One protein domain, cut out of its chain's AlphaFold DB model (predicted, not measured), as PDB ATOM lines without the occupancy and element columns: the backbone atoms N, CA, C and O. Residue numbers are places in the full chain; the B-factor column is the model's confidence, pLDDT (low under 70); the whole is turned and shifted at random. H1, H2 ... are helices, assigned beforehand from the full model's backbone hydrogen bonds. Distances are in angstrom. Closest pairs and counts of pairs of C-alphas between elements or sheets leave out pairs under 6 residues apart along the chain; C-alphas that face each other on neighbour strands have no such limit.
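What this domain is: This is residues 7 to 161 of the 225 residues of an uncharacterized protein of Candidatus Brocadiae bacterium (UniProt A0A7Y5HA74). A long helical hairpin, H2 and H3, makes the length of this domain, and a much smaller helical hairpin, H5 and H6, packs on residues 89 to 97 of H3. Two short helices, H1 and H4, lie toward that same end, away from the long hairpin's turn at residues 61 to 63. The printed part has 155 residues with six named helices, H1 to H6 in order, and no named strand; its class is all helix. It is loose, with a radius of gyration of the C-alphas of 20.9 A, and spans 72 by 31 by 26 A.

Where its parts are: Find C-alpha 7 at (10.887, -21.975, -24.130), where H1, residues 7 to 12, begins. H2, residues 23 to 60, runs 55.7 A. Look for C-alpha 64 at (33.982, 10.729, 1.580); from there H3, residues 64 to 107, runs 63.8 A. Next come H4, residues 111 to 119, H5, residues 123 to 134, 16.6 A long, and H6, residues 140 to 150, 15.0 A long, ending at C-alpha 150, (9.751, -16.369, -40.450).

How they stand to each other: Begin at the hub, H3, which touches H2, H5 and H6. H2 and H3 run opposite ways at a shallow tilt of 17 degrees, closest at the C-alphas of Gly 58 and Arg 67, 5.3 A. H3, H5 and H6 form an up and down bundle, each running against the one before. H5 touches H3 with residues 133 to 134 alone, closest at C-alphas Arg 90 and Leu 133, 5.8 A. H6 touches H3, closest at C-alphas Lys 93 and Glu 140, 6.8 A. H5 and H6 only just touch, with 3 pairs of C-alphas within 8 A, the closest His 125 and Leu 150, 6.6 A. H1 is close to but not clearly touching H3, at C-alphas Val 7 and Glu 94, 6.8 A; so is H4, at Leu 104 and Val 114, 6.8 A. In all six helices every O i to N i+4 pair is within hydrogen-bond range.

The domain as a whole: Ser 63 and Asn 110 have the two C-alphas farthest apart, 72.4 A. The printed part has no cut and no long link. Look for pLDDT under 70 at residues 12 to 15, 108 to 117 and 154 to 161.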
ATOM      1  N   VAL A   7      11.945 -21.835 -23.132       71.56
ATOM      2  CA  VAL A   7      10.887 -21.975 -24.130       71.56
ATOM      3  C   VAL A   7      11.395 -22.708 -25.361       71.56
ATOM      4  O   VAL A   7      10.795 -23.700 -25.759       71.56
ATOM      5  N   PHE A   8      12.537 -22.316 -25.926       71.88
ATOM      6  CA  PHE A   8      13.124 -22.993 -27.089       71.88
ATOM      7  C   PHE A   8      13.520 -24.427 -26.774       71.88
ATOM      8  O   PHE A   8      13.256 -25.343 -27.554       71.88
ATOM      9  N   ASP A   9      14.076 -24.639 -25.590       75.00
ATOM     10  CA  ASP A   9      14.342 -25.975 -25.091       75.00
ATOM     11  C   ASP A   9      13.051 -26.804 -24.997       75.00
ATOM     12  O   ASP A   9      13.026 -27.969 -25.406       75.00
ATOM     13  N   TRP A  10      11.959 -26.207 -24.528       79.88
ATOM     14  CA  TRP A  10      10.667 -26.869 -24.398       79.88
ATOM     15  C   TRP A  10       9.984 -27.162 -25.746       79.88
ATOM     16  O   TRP A  10       9.542 -28.299 -25.961       79.88
ATOM     17  N   LEU A  11       9.932 -26.194 -26.668       71.12
ATOM     18  CA  LEU A  11       9.337 -26.380 -27.994       71.12
ATOM     19  C   LEU A  11      10.144 -27.346 -28.855       71.12
ATOM     20  O   LEU A  11       9.559 -28.170 -29.557       71.12
ATOM     21  N   PHE A  12      11.477 -27.265 -28.810       66.31
ATOM     22  CA  PHE A  12      12.298 -27.796 -29.900       66.31
ATOM     23  C   PHE A  12      13.222 -28.954 -29.501       66.31
ATOM     24  O   PHE A  12      13.506 -29.802 -30.349       66.31
ATOM     25  N   LYS A  13      13.606 -29.134 -28.223       65.00
ATOM     26  CA  LYS A  13      14.398 -30.327 -27.824       65.00
ATOM     27  C   LYS A  13      13.589 -31.627 -27.802       65.00
ATOM     28  O   LYS A  13      14.170 -32.711 -27.784       65.00
ATOM     29  N   ARG A  14      12.253 -31.570 -27.845       60.84
ATOM     30  CA  ARG A  14      11.387 -32.763 -27.763       60.84
ATOM     31  C   ARG A  14      11.253 -33.581 -29.059       60.84
ATOM     32  O   ARG A  14      10.488 -34.541 -29.059       60.84
ATOM     33  N   ARG A  15      11.976 -33.258 -30.145       61.38
ATOM     34  CA  ARG A  15      11.776 -33.855 -31.492       61.38
ATOM     35  C   ARG A  15      10.309 -33.811 -31.968       61.38
ATOM     36  O   ARG A  15       9.910 -34.609 -32.813       61.38
ATOM     37  N   ARG A  16       9.499 -32.911 -31.403       70.06
ATOM     38  CA  ARG A  16       8.111 -32.676 -31.811       70.06
ATOM     39  C   ARG A  16       8.109 -31.570 -32.850       70.06
ATOM     40  O   ARG A  16       8.894 -30.630 -32.753       70.06
ATOM     41  N   ARG A  17       7.242 -31.690 -33.846       70.88
ATOM     42  CA  ARG A  17       6.992 -30.603 -34.792       70.88
ATOM     43  C   ARG A  17       6.121 -29.557 -34.110       70.88
ATOM     44  O   ARG A  17       5.331 -29.886 -33.228       70.88
ATOM     45  N   LEU A  18       6.205 -28.308 -34.560       73.75
ATOM     46  CA  LEU A  18       5.328 -27.234 -34.078       73.75
ATOM     47  C   LEU A  18       3.838 -27.556 -34.254       73.75
ATOM     48  O   LEU A  18       3.009 -27.151 -33.449       73.75
ATOM     49  N   THR A  19       3.511 -28.361 -35.264       73.25
ATOM     50  CA  THR A  19       2.159 -28.868 -35.526       73.25
ATOM     51  C   THR A  19       1.648 -29.859 -34.481       73.25
ATOM     52  O   THR A  19       0.452 -30.126 -34.435       73.25
ATOM     53  N   ASP A  20       2.533 -30.440 -33.668       78.00
ATOM     54  CA  ASP A  20       2.171 -31.475 -32.696       78.00
ATOM     55  C   ASP A  20       1.696 -30.879 -31.365       78.00
ATOM     56  O   ASP A  20       1.233 -31.624 -30.494       78.00
ATOM     57  N   PHE A  21       1.848 -29.566 -31.176       83.12
ATOM     58  CA  PHE A  21       1.428 -28.866 -29.968       83.12
ATOM     59  C   PHE A  21      -0.071 -28.602 -29.993       83.12
ATOM     60  O   PHE A  21      -0.635 -28.127 -30.978       83.12
ATOM     61  N   LYS A  22      -0.725 -28.898 -28.871       86.44
ATOM     62  CA  LYS A  22      -2.133 -28.549 -28.682       86.44
ATOM     63  C   LYS A  22      -2.243 -27.092 -28.227       86.44
ATOM     64  O   LYS A  22      -1.394 -26.662 -27.441       86.44
ATOM     65  N   PRO A  23      -3.299 -26.356 -28.615       86.94
ATOM     66  CA  PRO A  23      -3.542 -25.002 -28.117       86.94
ATOM     67  C   PRO A  23      -3.475 -24.897 -26.589       86.94
ATOM     68  O   PRO A  23      -2.919 -23.947 -26.049       86.94
ATOM     69  N   GLU A  24      -3.966 -25.906 -25.864       89.00
ATOM     70  CA  GLU A  24      -3.933 -25.924 -24.399       89.00
ATOM     71  C   GLU A  24      -2.521 -26.097 -23.827       89.00
ATOM     72  O   GLU A  24      -2.261 -25.632 -22.719       89.00
ATOM     73  N   GLU A  25      -1.614 -26.770 -24.544       89.38
ATOM     74  CA  GLU A  25      -0.201 -26.865 -24.153       89.38
ATOM     75  C   GLU A  25       0.471 -25.495 -24.286       89.38
ATOM     76  O   GLU A  25       1.148 -25.068 -23.353       89.38
ATOM     77  N   LEU A  26       0.207 -24.782 -25.386       88.94
ATOM     78  CA  LEU A  26       0.743 -23.439 -25.625       88.94
ATOM     79  C   LEU A  26       0.206 -22.415 -24.622       88.94
ATOM     80  O   LEU A  26       0.993 -21.680 -24.041       88.94
ATOM     81  N   ARG A  27      -1.097 -22.429 -24.308       90.25
ATOM     82  CA  ARG A  27      -1.673 -21.533 -23.283       90.25
ATOM     83  C   ARG A  27      -1.056 -21.724 -21.899       90.25
ATOM     84  O   ARG A  27      -0.898 -20.764 -21.154       90.25
ATOM     85  N   ARG A  28      -0.748 -22.967 -21.510       92.00
ATOM     86  CA  ARG A  28      -0.089 -23.231 -20.217       92.00
ATOM     87  C   ARG A  28       1.326 -22.677 -20.197       92.00
ATOM     88  O   ARG A  28       1.752 -22.178 -19.161       92.00
ATOM     89  N   GLU A  29       2.027 -22.791 -21.317       90.19
ATOM     90  CA  GLU A  29       3.385 -22.286 -21.449       90.19
ATOM     91  C   GLU A  29       3.414 -20.754 -21.471       90.19
ATOM     92  O   GLU A  29       4.162 -20.167 -20.697       90.19
ATOM     93  N   GLU A  30       2.520 -20.106 -22.226       90.44
ATOM     94  CA  GLU A  30       2.276 -18.655 -22.143       90.44
ATOM     95  C   GLU A  30       2.035 -18.236 -20.694       90.44
ATOM     96  O   GLU A  30       2.726 -17.365 -20.173       90.44
ATOM     97  N   LYS A  31       1.138 -18.935 -19.984       92.62
ATOM     98  CA  LYS A  31       0.840 -18.598 -18.592       92.62
ATOM     99  C   LYS A  31       2.049 -18.745 -17.666       92.62
ATOM    100  O   LYS A  31       2.199 -17.974 -16.720       92.62
ATOM    101  N   ARG A  32       2.906 -19.741 -17.908       94.12
ATOM    102  CA  ARG A  32       4.163 -19.924 -17.165       94.12
ATOM    103  C   ARG A  32       5.102 -18.739 -17.393       94.12
ATOM    104  O   ARG A  32       5.710 -18.269 -16.431       94.12
ATOM    105  N   LEU A  33       5.200 -18.264 -18.632       93.31
ATOM    106  CA  LEU A  33       6.036 -17.123 -18.996       93.31
ATOM    107  C   LEU A  33       5.498 -15.813 -18.427       93.31
ATOM    108  O   LEU A  33       6.274 -15.082 -17.828       93.31
ATOM    109  N   GLU A  34       4.186 -15.575 -18.471       93.88
ATOM    110  CA  GLU A  34       3.557 -14.425 -17.804       93.88
ATOM    111  C   GLU A  34       3.866 -14.406 -16.299       93.88
ATOM    112  O   GLU A  34       4.153 -13.366 -15.710       93.88
ATOM    113  N   ILE A  35       3.815 -15.563 -15.626       95.19
ATOM    114  CA  ILE A  35       4.166 -15.643 -14.199       95.19
ATOM    115  C   ILE A  35       5.635 -15.261 -13.988       95.19
ATOM    116  O   ILE A  35       5.946 -14.552 -13.030       95.19
ATOM    117  N   ARG A  36       6.536 -15.719 -14.864       94.56
ATOM    118  CA  ARG A  36       7.961 -15.376 -14.806       94.56
ATOM    119  C   ARG A  36       8.193 -13.886 -15.056       94.56
ATOM    120  O   ARG A  36       8.919 -13.269 -14.287       94.56
ATOM    121  N   GLU A  37       7.562 -13.313 -16.071       95.19
ATOM    122  CA  GLU A  37       7.611 -11.881 -16.372       95.19
ATOM    123  C   GLU A  37       7.185 -11.056 -15.152       95.19
ATOM    124  O   GLU A  37       7.956 -10.233 -14.665       95.19
ATOM    125  N   ASN A  38       6.032 -11.373 -14.555       96.31
ATOM    126  CA  ASN A  38       5.558 -10.713 -13.336       96.31
ATOM    127  C   ASN A  38       6.556 -10.828 -12.169       96.31
ATOM    128  O   ASN A  38       6.738  -9.887 -11.394       96.31
ATOM    129  N   GLN A  39       7.228 -11.976 -12.022       96.69
ATOM    130  CA  GLN A  39       8.273 -12.150 -11.009       96.69
ATOM    131  C   GLN A  39       9.504 -11.285 -11.288       96.69
ATOM    132  O   GLN A  39      10.106 -10.781 -10.338       96.69
ATOM    133  N   LEU A  40       9.894 -11.126 -12.552       96.38
ATOM    134  CA  LEU A  40      11.016 -10.283 -12.956       96.38
ATOM    135  C   LEU A  40      10.693  -8.796 -12.748       96.38
ATOM    136  O   LEU A  40      11.509  -8.092 -12.153       96.38
ATOM    137  N   VAL A  41       9.483  -8.350 -13.103       96.69
ATOM    138  CA  VAL A  41       8.992  -6.985 -12.827       96.69
ATOM    139  C   VAL A  41       9.024  -6.693 -11.324       96.69
ATOM    140  O   VAL A  41       9.624  -5.712 -10.886       96.69
ATOM    141  N   ALA A  42       8.488  -7.592 -10.493       97.56
ATOM    142  CA  ALA A  42       8.512  -7.419  -9.039       97.56
ATOM    143  C   ALA A  42       9.945  -7.371  -8.463       97.56
ATOM    144  O   ALA A  42      10.218  -6.667  -7.483       97.56
ATOM    145  N   GLN A  43      10.883  -8.122  -9.052       97.50
ATOM    146  CA  GLN A  43      12.298  -8.057  -8.678       97.50
ATOM    147  C   GLN A  43      12.936  -6.726  -9.081       97.50
ATOM    148  O   GLN A  43      13.697  -6.163  -8.288       97.50
ATOM    149  N   GLN A  44      12.613  -6.212 -10.267       96.75
ATOM    150  CA  GLN A  44      13.083  -4.918 -10.746       96.75
ATOM    151  C   GLN A  44      12.599  -3.784  -9.841       96.75
ATOM    152  O   GLN A  44      13.431  -3.037  -9.327       96.75
ATOM    153  N   GLU A  45      11.307  -3.745  -9.501       97.50
ATOM    154  CA  GLU A  45      10.760  -2.752  -8.567       97.50
ATOM    155  C   GLU A  45      11.495  -2.744  -7.219       97.50
ATOM    156  O   GLU A  45      11.769  -1.694  -6.630       97.50
ATOM    157  N   LYS A  46      11.833  -3.930  -6.697       98.19
ATOM    158  CA  LYS A  46      12.587  -4.052  -5.447       98.19
ATOM    159  C   LYS A  46      13.987  -3.449  -5.579       98.19
ATOM    160  O   LYS A  46      14.431  -2.760  -4.658       98.19
ATOM    161  N   LEU A  47      14.678  -3.710  -6.690       97.62
ATOM    162  CA  LEU A  47      15.995  -3.132  -6.953       97.62
ATOM    163  C   LEU A  47      15.923  -1.619  -7.159       97.62
ATOM    164  O   LEU A  47      16.825  -0.922  -6.702       97.62
ATOM    165  N   ASP A  48      14.860  -1.097  -7.766       97.81
ATOM    166  CA  ASP A  48      14.662   0.345  -7.927       97.81
ATOM    167  C   ASP A  48      14.473   1.062  -6.590       97.81
ATOM    168  O   ASP A  48      15.125   2.078  -6.335       97.81
ATOM    169  N   ARG A  49      13.681   0.488  -5.675       98.38
ATOM    170  CA  ARG A  49      13.560   1.009  -4.302       98.38
ATOM    171  C   ARG A  49      14.899   0.961  -3.562       98.38
ATOM    172  O   ARG A  49      15.252   1.894  -2.840       98.38
ATOM    173  N   GLU A  50      15.676  -0.112  -3.738       98.00
ATOM    174  CA  GLU A  50      17.010  -0.231  -3.133       98.00
ATOM    175  C   GLU A  50      17.989   0.805  -3.717       98.00
ATOM    176  O   GLU A  50      18.692   1.481  -2.962       98.00
ATOM    177  N   LYS A  51      17.992   0.981  -5.045       98.12
ATOM    178  CA  LYS A  51      18.764   1.994  -5.782       98.12
ATOM    179  C   LYS A  51      18.495   3.387  -5.221       98.12
ATOM    180  O   LYS A  51      19.440   4.101  -4.873       98.12
ATOM    181  N   GLU A  52      17.222   3.754  -5.095       98.19
ATOM    182  CA  GLU A  52      16.807   5.042  -4.547       98.19
ATOM    183  C   GLU A  52      17.265   5.203  -3.090       98.19
ATOM    184  O   GLU A  52      17.885   6.208  -2.731       98.19
ATOM    185  N   GLY A  53      17.064   4.177  -2.259       98.00
ATOM    186  CA  GLY A  53      17.511   4.176  -0.868       98.00
ATOM    187  C   GLY A  53      19.022   4.399  -0.725       98.00
ATOM    188  O   GLY A  53      19.460   5.207   0.099       98.00
ATOM    189  N   ILE A  54      19.840   3.738  -1.551       97.50
ATOM    190  CA  ILE A  54      21.298   3.933  -1.562       97.50
ATOM    191  C   ILE A  54      21.664   5.350  -1.997       97.50
ATOM    192  O   ILE A  54      22.549   5.964  -1.391       97.50
ATOM    193  N   PHE A  55      20.982   5.884  -3.006       97.88
ATOM    194  CA  PHE A  55      21.210   7.244  -3.476       97.88
ATOM    195  C   PHE A  55      20.913   8.275  -2.377       97.88
ATOM    196  O   PHE A  55      21.767   9.110  -2.062       97.88
ATOM    197  N   GLN A  56      19.759   8.163  -1.713       98.31
ATOM    198  CA  GLN A  56      19.378   9.035  -0.600       98.31
ATOM    199  C   GLN A  56      20.356   8.940   0.588       98.31
ATOM    200  O   GLN A  56      20.682   9.944   1.226       98.31
ATOM    201  N   GLN A  57      20.859   7.741   0.906       97.88
ATOM    202  CA  GLN A  57      21.881   7.568   1.948       97.88
ATOM    203  C   GLN A  57      23.216   8.209   1.549       97.88
ATOM    204  O   GLN A  57      23.876   8.854   2.374       97.88
ATOM    205  N   GLY A  58      23.611   8.054   0.285       97.44
ATOM    206  CA  GLY A  58      24.813   8.657  -0.281       97.44
ATOM    207  C   GLY A  58      24.781  10.184  -0.233       97.44
ATOM    208  O   GLY A  58      25.767  10.792   0.195       97.44
ATOM    209  N   SER A  59      23.646  10.795  -0.589       97.62
ATOM    210  CA  SER A  59      23.481  12.254  -0.631       97.62
ATOM    211  C   SER A  59      23.544  12.899   0.760       97.62
ATOM    212  O   SER A  59      24.219  13.914   0.945       97.62
ATOM    213  N   LYS A  60      22.940  12.266   1.773       98.12
ATOM    214  CA  LYS A  60      22.941  12.745   3.171       98.12
ATOM    215  C   LYS A  60      24.279  12.532   3.892       98.12
ATOM    216  O   LYS A  60      24.569  13.179   4.900       98.12
ATOM    217  N   THR A  61      25.117  11.620   3.406       97.38
ATOM    218  CA  THR A  61      26.380  11.262   4.063       97.38
ATOM    219  C   THR A  61      27.459  12.316   3.819       97.38
ATOM    220  O   THR A  61      27.730  12.671   2.677       97.38
ATOM    221  N   LYS A  62      28.151  12.779   4.870       97.69
ATOM    222  CA  LYS A  62      29.277  13.737   4.755       97.69
ATOM    223  C   LYS A  62      30.650  13.069   4.555       97.69
ATOM    224  O   LYS A  62      31.547  13.666   3.973       97.69
ATOM    225  N   SER A  63      30.822  11.828   5.017       98.31
ATOM    226  CA  SER A  63      32.094  11.092   4.919       98.31
ATOM    227  C   SER A  63      32.392  10.652   3.480       98.31
ATOM    228  O   SER A  63      31.621   9.901   2.881       98.31
ATOM    229  N   SER A  64      33.548  11.059   2.947       97.75
ATOM    230  CA  SER A  64      33.982  10.729   1.580       97.75
ATOM    231  C   SER A  64      34.187   9.226   1.359       97.75
ATOM    232  O   SER A  64      33.817   8.694   0.312       97.75
ATOM    233  N   VAL A  65      34.711   8.512   2.361       98.19
ATOM    234  CA  VAL A  65      34.887   7.050   2.319       98.19
ATOM    235  C   VAL A  65      33.533   6.354   2.192       98.19
ATOM    236  O   VAL A  65      33.364   5.487   1.334       98.19
ATOM    237  N   ARG A  66      32.548   6.770   2.995       97.69
ATOM    238  CA  ARG A  66      31.194   6.204   2.948       97.69
ATOM    239  C   ARG A  66      30.477   6.538   1.637       97.69
ATOM    240  O   ARG A  66      29.849   5.651   1.073       97.69
ATOM    241  N   ARG A  67      30.631   7.752   1.089       97.94
ATOM    242  CA  ARG A  67      30.102   8.093  -0.249       97.94
ATOM    243  C   ARG A  67      30.640   7.166  -1.338       97.94
ATOM    244  O   ARG A  67      29.860   6.651  -2.130       97.94
ATOM    245  N   ARG A  68      31.949   6.884  -1.341       98.31
ATOM    246  CA  ARG A  68      32.556   5.925  -2.288       98.31
ATOM    247  C   ARG A  68      32.022   4.502  -2.122       98.31
ATOM    248  O   ARG A  68      31.988   3.753  -3.094       98.31
ATOM    249  N   LEU A  69      31.648   4.102  -0.907       98.44
ATOM    250  CA  LEU A  69      31.001   2.811  -0.670       98.44
ATOM    251  C   LEU A  69      29.584   2.785  -1.263       98.44
ATOM    252  O   LEU A  69      29.258   1.845  -1.980       98.44
ATOM    253  N   TYR A  70      28.770   3.818  -1.015       98.00
ATOM    254  CA  TYR A  70      27.419   3.915  -1.578       98.00
ATOM    255  C   TYR A  70      27.428   3.974  -3.108       98.00
ATOM    256  O   TYR A  70      26.660   3.257  -3.733       98.00
ATOM    257  N   ALA A  71      28.348   4.733  -3.711       97.81
ATOM    258  CA  ALA A  71      28.499   4.787  -5.165       97.81
ATOM    259  C   ALA A  71      28.826   3.412  -5.780       97.81
ATOM    260  O   ALA A  71      28.280   3.054  -6.819       97.81
ATOM    261  N   ARG A  72      29.675   2.608  -5.120       98.44
ATOM    262  CA  ARG A  72      29.959   1.231  -5.561       98.44
ATOM    263  C   ARG A  72      28.715   0.348  -5.508       98.44
ATOM    264  O   ARG A  72      28.377  -0.260  -6.511       98.44
ATOM    265  N   ARG A  73      27.989   0.360  -4.386       98.19
ATOM    266  CA  ARG A  73      26.742  -0.412  -4.256       98.19
ATOM    267  C   ARG A  73      25.677   0.021  -5.263       98.19
ATOM    268  O   ARG A  73      24.974  -0.822  -5.798       98.19
ATOM    269  N   PHE A  74      25.575   1.321  -5.534       98.06
ATOM    270  CA  PHE A  74      24.678   1.850  -6.557       98.06
ATOM    271  C   PHE A  74      25.015   1.269  -7.936       98.06
ATOM    272  O   PHE A  74      24.130   0.769  -8.621       98.06
ATOM    273  N   ASN A  75      26.299   1.257  -8.312       98.00
ATOM    274  CA  ASN A  75      26.742   0.631  -9.559       98.00
ATOM    275  C   ASN A  75      26.436  -0.874  -9.602       98.00
ATOM    276  O   ASN A  75      26.020  -1.367 -10.650       98.00
ATOM    277  N   ASP A  76      26.593  -1.587  -8.483       98.31
ATOM    278  CA  ASP A  76      26.255  -3.012  -8.397       98.31
ATOM    279  C   ASP A  76      24.752  -3.248  -8.639       98.31
ATOM    280  O   ASP A  76      24.384  -4.144  -9.400       98.31
ATOM    281  N   ILE A  77      23.875  -2.426  -8.043       97.94
ATOM    282  CA  ILE A  77      22.420  -2.502  -8.262       97.94
ATOM    283  C   ILE A  77      22.065  -2.177  -9.710       97.94
ATOM    284  O   ILE A  77      21.328  -2.934 -10.333       97.94
ATOM    285  N   MET A  78      22.632  -1.110 -10.276       97.94
ATOM    286  CA  MET A  78      22.423  -0.761 -11.685       97.94
ATOM    287  C   MET A  78      22.841  -1.900 -12.622       97.94
ATOM    288  O   MET A  78      22.176  -2.152 -13.621       97.94
ATOM    289  N   GLY A  79      23.928  -2.609 -12.304       97.44
ATOM    290  CA  GLY A  79      24.342  -3.798 -13.044       97.44
ATOM    291  C   GLY A  79      23.301  -4.919 -12.997       97.44
ATOM    292  O   GLY A  79      23.044  -5.540 -14.023       97.44
ATOM    293  N   ARG A  80      22.675  -5.152 -11.837       97.75
ATOM    294  CA  ARG A  80      21.603  -6.150 -11.673       97.75
ATOM    295  C   ARG A  80      20.322  -5.760 -12.406       97.75
ATOM    296  O   ARG A  80      19.753  -6.622 -13.062       97.75
ATOM    297  N   ILE A  81      19.917  -4.489 -12.340       96.56
ATOM    298  CA  ILE A  81      18.754  -3.971 -13.082       96.56
ATOM    299  C   ILE A  81      18.937  -4.238 -14.578       96.56
ATOM    300  O   ILE A  81      18.101  -4.897 -15.174       96.56
ATOM    301  N   ARG A  82      20.101  -3.898 -15.150       96.38
ATOM    302  CA  ARG A  82      20.385  -4.177 -16.571       96.38
ATOM    303  C   ARG A  82      20.323  -5.659 -16.940       96.38
ATOM    304  O   ARG A  82      20.085  -5.972 -18.095       96.38
ATOM    305  N   LEU A  83      20.632  -6.571 -16.016       95.56
ATOM    306  CA  LEU A  83      20.503  -8.008 -16.279       95.56
ATOM    307  C   LEU A  83      19.033  -8.440 -16.264       95.56
ATOM    308  O   LEU A  83      18.648  -9.224 -17.125       95.56
ATOM    309  N   LEU A  84      18.229  -7.899 -15.341       95.75
ATOM    310  CA  LEU A  84      16.782  -8.123 -15.322       95.75
ATOM    311  C   LEU A  84      16.104  -7.546 -16.566       95.75
ATOM    312  O   LEU A  84      15.295  -8.246 -17.154       95.75
ATOM    313  N   ASP A  85      16.484  -6.345 -17.016       94.94
ATOM    314  CA  ASP A  85      15.930  -5.726 -18.232       94.94
ATOM    315  C   ASP A  85      16.113  -6.633 -19.460       94.94
ATOM    316  O   ASP A  85      15.205  -6.807 -20.269       94.94
ATOM    317  N   ARG A  86      17.288  -7.263 -19.583       94.06
ATOM    318  CA  ARG A  86      17.576  -8.228 -20.659       94.06
ATOM    319  C   ARG A  86      16.734  -9.490 -20.533       94.06
ATOM    320  O   ARG A  86      16.223  -9.998 -21.524       94.06
ATOM    321  N   GLU A  87      16.586 -10.005 -19.314       93.38
ATOM    322  CA  GLU A  87      15.775 -11.196 -19.062       93.38
ATOM    323  C   GLU A  87      14.279 -10.945 -19.310       93.38
ATOM    324  O   GLU A  87      13.597 -11.815 -19.855       93.38
ATOM    325  N   LEU A  88      13.791  -9.752 -18.965       93.62
ATOM    326  CA  LEU A  88      12.440  -9.280 -19.257       93.62
ATOM    327  C   LEU A  88      12.206  -9.159 -20.755       93.62
ATOM    328  O   LEU A  88      11.292  -9.799 -21.259       93.62
ATOM    329  N   ASN A  89      13.069  -8.439 -21.475       92.12
ATOM    330  CA  ASN A  89      12.983  -8.307 -22.933       92.12
ATOM    331  C   ASN A  89      12.955  -9.689 -23.609       92.12
ATOM    332  O   ASN A  89      12.106  -9.979 -24.450       92.12
ATOM    333  N   ARG A  90      13.829 -10.602 -23.172       92.31
ATOM    334  CA  ARG A  90      13.821 -11.982 -23.660       92.31
ATOM    335  C   ARG A  90      12.501 -12.699 -23.371       92.31
ATOM    336  O   ARG A  90      11.977 -13.365 -24.257       92.31
ATOM    337  N   THR A  91      11.987 -12.598 -22.146       92.62
ATOM    338  CA  THR A  91      10.748 -13.275 -21.733       92.62
ATOM    339  C   THR A  91       9.535 -12.711 -22.480       92.62
ATOM    340  O   THR A  91       8.706 -13.493 -22.935       92.62
ATOM    341  N   SER A  92       9.480 -11.395 -22.701       92.31
ATOM    342  CA  SER A  92       8.478 -10.728 -23.545       92.31
ATOM    343  C   SER A  92       8.485 -11.315 -24.963       92.31
ATOM    344  O   SER A  92       7.493 -11.886 -25.417       92.31
ATOM    345  N   LYS A  93       9.653 -11.374 -25.617       92.69
ATOM    346  CA  LYS A  93       9.809 -12.014 -26.939       92.69
ATOM    347  C   LYS A  93       9.424 -13.497 -26.959       92.69
ATOM    348  O   LYS A  93       8.894 -13.999 -27.957       92.69
ATOM    349  N   GLU A  94       9.682 -14.232 -25.881       91.38
ATOM    350  CA  GLU A  94       9.226 -15.616 -25.739       91.38
ATOM    351  C   GLU A  94       7.689 -15.701 -25.685       91.38
ATOM    352  O   GLU A  94       7.107 -16.527 -26.396       91.38
ATOM    353  N   ILE A  95       7.028 -14.826 -24.916       91.38
ATOM    354  CA  ILE A  95       5.559 -14.715 -24.844       91.38
ATOM    355  C   ILE A  95       4.980 -14.377 -26.222       91.38
ATOM    356  O   ILE A  95       4.097 -15.093 -26.698       91.38
ATOM    357  N   MET A  96       5.537 -13.371 -26.901       89.75
ATOM    358  CA  MET A  96       5.170 -12.957 -28.263       89.75
ATOM    359  C   MET A  96       5.184 -14.141 -29.229       89.75
ATOM    360  O   MET A  96       4.234 -14.394 -29.974       89.75
ATOM    361  N   THR A  97       6.265 -14.922 -29.177       89.50
ATOM    362  CA  THR A  97       6.443 -16.116 -30.008       89.50
ATOM    363  C   THR A  97       5.362 -17.151 -29.730       89.50
ATOM    364  O   THR A  97       4.799 -17.719 -30.669       89.50
ATOM    365  N   MET A  98       5.056 -17.400 -28.453       88.75
ATOM    366  CA  MET A  98       4.046 -18.384 -28.065       88.75
ATOM    367  C   MET A  98       2.658 -17.953 -28.509       88.75
ATOM    368  O   MET A  98       1.976 -18.728 -29.183       88.75
ATOM    369  N   SER A  99       2.312 -16.696 -28.241       88.81
ATOM    370  CA  SER A  99       1.051 -16.080 -28.646       88.81
ATOM    371  C   SER A  99       0.837 -16.191 -30.156       88.81
ATOM    372  O   SER A  99      -0.222 -16.633 -30.614       88.81
ATOM    373  N   ARG A 100       1.876 -15.908 -30.957       86.75
ATOM    374  CA  ARG A 100       1.809 -16.004 -32.424       86.75
ATOM    375  C   ARG A 100       1.611 -17.434 -32.915       86.75
ATOM    376  O   ARG A 100       0.738 -17.686 -33.748       86.75
ATOM    377  N   ILE A 101       2.381 -18.385 -32.384       85.69
ATOM    378  CA  ILE A 101       2.256 -19.806 -32.743       85.69
ATOM    379  C   ILE A 101       0.879 -20.338 -32.335       85.69
ATOM    380  O   ILE A 101       0.234 -21.048 -33.110       85.69
ATOM    381  N   ARG A 102       0.384 -19.970 -31.151       87.56
ATOM    382  CA  ARG A 102      -0.951 -20.357 -30.696       87.56
ATOM    383  C   ARG A 102      -2.034 -19.794 -31.605       87.56
ATOM    384  O   ARG A 102      -2.893 -20.561 -32.034       87.56
ATOM    385  N   ALA A 103      -1.981 -18.505 -31.934       84.25
ATOM    386  CA  ALA A 103      -2.943 -17.869 -32.830       84.25
ATOM    387  C   ALA A 103      -2.998 -18.577 -34.196       84.25
ATOM    388  O   ALA A 103      -4.086 -18.837 -34.715       84.25
ATOM    389  N   LEU A 104      -1.840 -18.973 -34.736       82.81
ATOM    390  CA  LEU A 104      -1.746 -19.750 -35.974       82.81
ATOM    391  C   LEU A 104      -2.486 -21.089 -35.885       82.81
ATOM    392  O   LEU A 104      -3.269 -21.428 -36.779       82.81
ATOM    393  N   ILE A 105      -2.268 -21.838 -34.801       82.56
ATOM    394  CA  ILE A 105      -2.886 -23.153 -34.591       82.56
ATOM    395  C   ILE A 105      -4.391 -23.026 -34.301       82.56
ATOM    396  O   ILE A 105      -5.182 -23.797 -34.841       82.56
ATOM    397  N   GLU A 106      -4.813 -22.056 -33.485       81.38
ATOM    398  CA  GLU A 106      -6.219 -21.856 -33.102       81.38
ATOM    399  C   GLU A 106      -7.092 -21.374 -34.271       81.38
ATOM    400  O   GLU A 106      -8.256 -21.765 -34.384       81.38
ATOM    401  N   ARG A 107      -6.551 -20.537 -35.163       73.19
ATOM    402  CA  ARG A 107      -7.328 -19.903 -36.236       73.19
ATOM    403  C   ARG A 107      -7.662 -20.836 -37.396       73.19
ATOM    404  O   ARG A 107      -8.609 -20.581 -38.149       73.19
ATOM    405  N   THR A 108      -6.893 -21.897 -37.616       57.81
ATOM    406  CA  THR A 108      -7.055 -22.666 -38.851       57.81
ATOM    407  C   THR A 108      -8.277 -23.583 -38.811       57.81
ATOM    408  O   THR A 108      -8.229 -24.711 -38.335       57.81
ATOM    409  N   ARG A 109      -9.361 -23.158 -39.476       53.09
ATOM    410  CA  ARG A 109     -10.452 -24.054 -39.919       53.09
ATOM    411  C   ARG A 109      -9.973 -25.150 -40.885       53.09
ATOM    412  O   ARG A 109     -10.698 -26.115 -41.102       53.09
ATOM    413  N   ASN A 110      -8.789 -24.994 -41.492       55.84
ATOM    414  CA  ASN A 110      -8.247 -25.904 -42.498       55.84
ATOM    415  C   ASN A 110      -6.785 -26.280 -42.164       55.84
ATOM    416  O   ASN A 110      -5.866 -25.524 -42.487       55.84
ATOM    417  N   PRO A 111      -6.535 -27.439 -41.531       60.12
ATOM    418  CA  PRO A 111      -5.229 -27.782 -40.963       60.12
ATOM    419  C   PRO A 111      -4.102 -27.839 -42.004       60.12
ATOM    420  O   PRO A 111      -2.943 -27.671 -41.650       60.12
ATOM    421  N   LYS A 112      -4.408 -28.020 -43.296       60.28
ATOM    422  CA  LYS A 112      -3.407 -28.191 -44.364       60.28
ATOM    423  C   LYS A 112      -2.537 -26.950 -44.617       60.28
ATOM    424  O   LYS A 112      -1.360 -27.114 -44.917       60.28
ATOM    425  N   THR A 113      -3.075 -25.737 -44.471       62.62
ATOM    426  CA  THR A 113      -2.327 -24.493 -44.748       62.62
ATOM    427  C   THR A 113      -1.337 -24.166 -43.629       62.62
ATOM    428  O   THR A 113      -0.163 -23.928 -43.898       62.62
ATOM    429  N   VAL A 114      -1.770 -24.253 -42.368       62.09
ATOM    430  CA  VAL A 114      -0.900 -24.024 -41.198       62.09
ATOM    431  C   VAL A 114       0.094 -25.157 -41.004       62.09
ATOM    432  O   VAL A 114       1.250 -24.904 -40.685       62.09
ATOM    433  N   THR A 115      -0.299 -26.391 -41.321       61.34
ATOM    434  CA  THR A 115       0.647 -27.509 -41.395       61.34
ATOM    435  C   THR A 115       1.728 -27.242 -42.446       61.34
ATOM    436  O   THR A 115       2.870 -27.601 -42.217       61.34
ATOM    437  N   GLY A 116       1.423 -26.574 -43.565       65.25
ATOM    438  CA  GLY A 116       2.428 -26.163 -44.552       65.25
ATOM    439  C   GLY A 116       3.407 -25.122 -44.004       65.25
ATOM    440  O   GLY A 116       4.612 -25.326 -44.074       65.25
ATOM    441  N   ILE A 117       2.895 -24.048 -43.405       68.88
ATOM    442  CA  ILE A 117       3.706 -22.963 -42.830       68.88
ATOM    443  C   ILE A 117       4.604 -23.474 -41.693       68.88
ATOM    444  O   ILE A 117       5.820 -23.304 -41.736       68.88
ATOM    445  N   LEU A 118       4.023 -24.171 -40.712       71.00
ATOM    446  CA  LEU A 118       4.750 -24.669 -39.543       71.00
ATOM    447  C   LEU A 118       5.676 -25.850 -39.875       71.00
ATOM    448  O   LEU A 118       6.699 -26.012 -39.217       71.00
ATOM    449  N   ASN A 119       5.374 -26.663 -40.899       70.19
ATOM    450  CA  ASN A 119       6.308 -27.703 -41.361       70.19
ATOM    451  C   ASN A 119       7.466 -27.143 -42.194       70.19
ATOM    452  O   ASN A 119       8.479 -27.825 -42.337       70.19
ATOM    453  N   ASN A 120       7.322 -25.938 -42.751       70.38
ATOM    454  CA  ASN A 120       8.378 -25.272 -43.510       70.38
ATOM    455  C   ASN A 120       9.363 -24.513 -42.604       70.38
ATOM    456  O   ASN A 120      10.348 -23.962 -43.103       70.38
ATOM    457  N   MET A 121       9.146 -24.488 -41.282       76.19
ATOM    458  CA  MET A 121      10.164 -24.023 -40.341       76.19
ATOM    459  C   MET A 121      11.338 -25.001 -40.327       76.19
ATOM    460  O   MET A 121      11.267 -26.104 -39.787       76.19
ATOM    461  N   THR A 122      12.421 -24.577 -40.974       78.06
ATOM    462  CA  THR A 122      13.689 -25.300 -41.018       78.06
ATOM    463  C   THR A 122      14.516 -25.014 -39.768       78.06
ATOM    464  O   THR A 122      14.299 -24.015 -39.086       78.06
ATOM    465  N   GLU A 123      15.521 -25.850 -39.502       78.31
ATOM    466  CA  GLU A 123      16.525 -25.608 -38.453       78.31
ATOM    467  C   GLU A 123      17.207 -24.235 -38.615       78.31
ATOM    468  O   GLU A 123      17.423 -23.533 -37.637       78.31
ATOM    469  N   ALA A 124      17.404 -23.762 -39.850       83.31
ATOM    470  CA  ALA A 124      17.946 -22.427 -40.105       83.31
ATOM    471  C   ALA A 124      17.018 -21.293 -39.628       83.31
ATOM    472  O   ALA A 124      17.494 -20.288 -39.104       83.31
ATOM    473  N   HIS A 125      15.695 -21.441 -39.774       83.50
ATOM    474  CA  HIS A 125      14.736 -20.477 -39.215       83.50
ATOM    475  C   HIS A 125      14.742 -20.514 -37.681       83.50
ATOM    476  O   HIS A 125      14.531 -19.485 -37.041       83.50
ATOM    477  N   MET A 126      15.025 -21.679 -37.091       78.56
ATOM    478  CA  MET A 126      15.148 -21.830 -35.640       78.56
ATOM    479  C   MET A 126      16.358 -21.095 -35.086       78.56
ATOM    480  O   MET A 126      16.226 -20.358 -34.110       78.56
ATOM    481  N   ASP A 127      17.509 -21.257 -35.729       84.12
ATOM    482  CA  ASP A 127      18.736 -20.569 -35.342       84.12
ATOM    483  C   ASP A 127      18.571 -19.051 -35.461       84.12
ATOM    484  O   ASP A 127      18.994 -18.300 -34.580       84.12
ATOM    485  N   GLN A 128      17.886 -18.594 -36.514       89.00
ATOM    486  CA  GLN A 128      17.546 -17.183 -36.685       89.00
ATOM    487  C   GLN A 128      16.657 -16.678 -35.550       89.00
ATOM    488  O   GLN A 128      16.957 -15.643 -34.962       89.00
ATOM    489  N   LEU A 129      15.595 -17.405 -35.204       86.06
ATOM    490  CA  LEU A 129      14.690 -16.998 -34.136       86.06
ATOM    491  C   LEU A 129      15.381 -16.994 -32.764       86.06
ATOM    492  O   LEU A 129      15.213 -16.052 -31.994       86.06
ATOM    493  N   SER A 130      16.228 -17.990 -32.492       86.38
ATOM    494  CA  SER A 130      17.051 -18.030 -31.280       86.38
ATOM    495  C   SER A 130      18.004 -16.834 -31.203       86.38
ATOM    496  O   SER A 130      18.151 -16.244 -30.136       86.38
ATOM    497  N   ALA A 131      18.623 -16.443 -32.319       90.25
ATOM    498  CA  ALA A 131      19.489 -15.267 -32.365       90.25
ATOM    499  C   ALA A 131      18.708 -13.964 -32.119       90.25
ATOM    500  O   ALA A 131      19.183 -13.097 -31.393       90.25
ATOM    501  N   LEU A 132      17.496 -13.840 -32.672       91.00
ATOM    502  CA  LEU A 132      16.629 -12.675 -32.458       91.00
ATOM    503  C   LEU A 132      16.179 -12.537 -30.992       91.00
ATOM    504  O   LEU A 132      16.051 -11.422 -30.485       91.00
ATOM    505  N   LEU A 133      15.956 -13.662 -30.310       89.06
ATOM    506  CA  LEU A 133      15.582 -13.704 -28.894       89.06
ATOM    507  C   LEU A 133      16.713 -13.315 -27.951       89.06
ATOM    508  O   LEU A 133      16.456 -12.739 -26.897       89.06
ATOM    509  N   GLU A 134      17.947 -13.661 -28.306       89.38
ATOM    510  CA  GLU A 134      19.130 -13.360 -27.497       89.38
ATOM    511  C   GLU A 134      19.701 -11.960 -27.767       89.38
ATOM    512  O   GLU A 134      20.525 -11.480 -26.987       89.38
ATOM    513  N   ASP A 135      19.283 -11.289 -28.846       91.56
ATOM    514  CA  ASP A 135      19.733  -9.932 -29.151       91.56
ATOM    515  C   ASP A 135      18.901  -8.873 -28.410       91.56
ATOM    516  O   ASP A 135      17.809  -8.476 -28.830       91.56
ATOM    517  N   ASP A 136      19.469  -8.363 -27.319       88.31
ATOM    518  CA  ASP A 136      18.900  -7.284 -26.504       88.31
ATOM    519  C   ASP A 136      18.710  -5.965 -27.276       88.31
ATOM    520  O   ASP A 136      17.963  -5.094 -26.835       88.31
ATOM    521  N   LYS A 137      19.403  -5.773 -28.407       90.56
ATOM    522  CA  LYS A 137      19.293  -4.544 -29.212       90.56
ATOM    523  C   LYS A 137      18.055  -4.535 -30.095       90.56
ATOM    524  O   LYS A 137      17.697  -3.489 -30.631       90.56
ATOM    525  N   ILE A 138      17.441  -5.696 -30.289       88.88
ATOM    526  CA  ILE A 138      16.233  -5.828 -31.083       88.88
ATOM    527  C   ILE A 138      15.044  -5.465 -30.202       88.88
ATOM    528  O   ILE A 138      14.780  -6.143 -29.209       88.88
ATOM    529  N   GLY A 139      14.343  -4.396 -30.579       86.62
ATOM    530  CA  GLY A 139      13.065  -4.026 -29.979       86.62
ATOM    531  C   GLY A 139      11.945  -4.996 -30.359       86.62
ATOM    532  O   GLY A 139      12.055  -5.741 -31.338       86.62
ATOM    533  N   GLU A 140      10.862  -4.964 -29.591       87.69
ATOM    534  CA  GLU A 140       9.706  -5.858 -29.734       87.69
ATOM    535  C   GLU A 140       9.037  -5.732 -31.109       87.69
ATOM    536  O   GLU A 140       8.798  -6.735 -31.777       87.69
ATOM    537  N   GLU A 141       8.844  -4.514 -31.617       86.12
ATOM    538  CA  GLU A 141       8.232  -4.292 -32.935       86.12
ATOM    539  C   GLU A 141       9.026  -4.948 -34.072       86.12
ATOM    540  O   GLU A 141       8.476  -5.649 -34.926       86.12
ATOM    541  N   PHE A 142      10.347  -4.756 -34.079       87.75
ATOM    542  CA  PHE A 142      11.211  -5.368 -35.085       87.75
ATOM    543  C   PHE A 142      11.259  -6.887 -34.917       87.75
ATOM    544  O   PHE A 142      11.291  -7.616 -35.909       87.75
ATOM    545  N   TYR A 143      11.237  -7.369 -33.673       91.25
ATOM    546  CA  TYR A 143      11.133  -8.791 -33.382       91.25
ATOM    547  C   TYR A 143       9.860  -9.396 -33.987       91.25
ATOM    548  O   TYR A 143       9.967 -10.381 -34.717       91.25
ATOM    549  N   LEU A 144       8.688  -8.781 -33.778       88.12
ATOM    550  CA  LEU A 144       7.416  -9.229 -34.366       88.12
ATOM    551  C   LEU A 144       7.474  -9.269 -35.884       88.12
ATOM    552  O   LEU A 144       7.120 -10.281 -36.479       88.12
ATOM    553  N   GLN A 145       7.982  -8.214 -36.521       87.81
ATOM    554  CA  GLN A 145       8.105  -8.174 -37.980       87.81
ATOM    555  C   GLN A 145       8.962  -9.331 -38.513       87.81
ATOM    556  O   GLN A 145       8.641  -9.943 -39.534       87.81
ATOM    557  N   LYS A 146      10.066  -9.652 -37.827       90.31
ATOM    558  CA  LYS A 146      10.917 -10.791 -38.191       90.31
ATOM    559  C   LYS A 146      10.239 -12.123 -37.910       90.31
ATOM    560  O   LYS A 146      10.326 -13.011 -38.753       90.31
ATOM    561  N   LEU A 147       9.554 -12.251 -36.779       89.25
ATOM    562  CA  LEU A 147       8.781 -13.434 -36.429       89.25
ATOM    563  C   LEU A 147       7.695 -13.710 -37.476       89.25
ATOM    564  O   LEU A 147       7.598 -14.827 -37.971       89.25
ATOM    565  N   ASP A 148       6.946 -12.692 -37.890       87.25
ATOM    566  CA  ASP A 148       5.893 -12.813 -38.898       87.25
ATOM    567  C   ASP A 148       6.444 -13.178 -40.277       87.25
ATOM    568  O   ASP A 148       5.821 -13.944 -41.018       87.25
ATOM    569  N   LEU A 149       7.630 -12.676 -40.626       87.25
ATOM    570  CA  LEU A 149       8.328 -13.064 -41.848       87.25
ATOM    571  C   LEU A 149       8.787 -14.528 -41.794       87.25
ATOM    572  O   LEU A 149       8.599 -15.257 -42.768       87.25
ATOM    573  N   LEU A 150       9.337 -14.976 -40.661       86.75
ATOM    574  CA  LEU A 150       9.751 -16.369 -40.450       86.75
ATOM    575  C   LEU A 150       8.562 -17.335 -40.460       86.75
ATOM    576  O   LEU A 150       8.657 -18.436 -41.001       86.75
ATOM    577  N   LEU A 151       7.435 -16.904 -39.895       83.19
ATOM    578  CA  LEU A 151       6.175 -17.636 -39.892       83.19
ATOM    579  C   LEU A 151       5.388 -17.456 -41.200       83.19
ATOM    580  O   LEU A 151       4.316 -18.031 -41.337       83.19
ATOM    581  N   GLY A 152       5.878 -16.683 -42.173       80.94
ATOM    582  CA  GLY A 152       5.214 -16.493 -43.467       80.94
ATOM    583  C   GLY A 152       3.826 -15.843 -43.388       80.94
ATOM    584  O   GLY A 152       3.012 -16.042 -44.288       80.94
ATOM    585  N   VAL A 153       3.549 -15.085 -42.324       77.81
ATOM    586  CA  VAL A 153       2.249 -14.444 -42.040       77.81
ATOM    587  C   VAL A 153       2.286 -12.925 -42.206       77.81
ATOM    588  O   VAL A 153       1.255 -12.278 -42.096       77.81
ATOM    589  N   ALA A 154       3.446 -12.358 -42.552       67.75
ATOM    590  CA  ALA A 154       3.661 -10.912 -42.680       67.75
ATOM    591  C   ALA A 154       2.709 -10.175 -43.648       67.75
ATOM    592  O   ALA A 154       2.550  -8.967 -43.536       67.75
ATOM    593  N   ASN A 155       2.088 -10.875 -44.605       64.12
ATOM    594  CA  ASN A 155       1.144 -10.286 -45.568       64.12
ATOM    595  C   ASN A 155      -0.311 -10.693 -45.312       64.12
ATOM    596  O   ASN A 155      -1.168 -10.446 -46.161       64.12
ATOM    597  N   ASP A 156      -0.592 -11.386 -44.212       65.00
ATOM    598  CA  ASP A 156      -1.943 -11.808 -43.884       65.00
ATOM    599  C   ASP A 156      -2.616 -10.680 -43.070       65.00
ATOM    600  O   ASP A 156      -2.250 -10.484 -41.909       65.00
ATOM    601  N   PRO A 157      -3.603  -9.940 -43.634       58.88
ATOM    602  CA  PRO A 157      -4.282  -8.818 -42.955       58.88
ATOM    603  C   PRO A 157      -4.945  -9.242 -41.647       58.88
ATOM    604  O   PRO A 157      -5.331  -8.446 -40.801       58.88
ATOM    605  N   ALA A 158      -5.128 -10.544 -41.506       59.50
ATOM    606  CA  ALA A 158      -5.722 -11.165 -40.366       59.50
ATOM    607  C   ALA A 158      -4.747 -11.182 -39.157       59.50
ATOM    608  O   ALA A 158      -5.218 -11.341 -38.030       59.50
ATOM    609  N   TYR A 159      -3.433 -11.011 -39.369       58.16
ATOM    610  CA  TYR A 159      -2.372 -10.944 -38.346       58.16
ATOM    611  C   TYR A 159      -1.888  -9.517 -38.058       58.16
ATOM    612  O   TYR A 159      -0.889  -9.346 -37.359       58.16
ATOM    613  N   ASP A 160      -2.609  -8.501 -38.530       57.06
ATOM    614  CA  ASP A 160      -2.344  -7.089 -38.244       57.06
ATOM    615  C   ASP A 160      -2.736  -6.751 -36.790       57.06
ATOM    616  O   ASP A 160      -3.704  -6.053 -36.502       57.06
ATOM    617  N   ALA A 161      -2.045  -7.383 -35.844       52.53
ATOM    618  CA  ALA A 161      -2.233  -7.216 -34.416       52.53
ATOM    619  C   ALA A 161      -0.973  -6.560 -33.862       52.53
ATOM    620  O   ALA A 161       0.034  -7.234 -33.627       52.53
TER     621      ALA A 161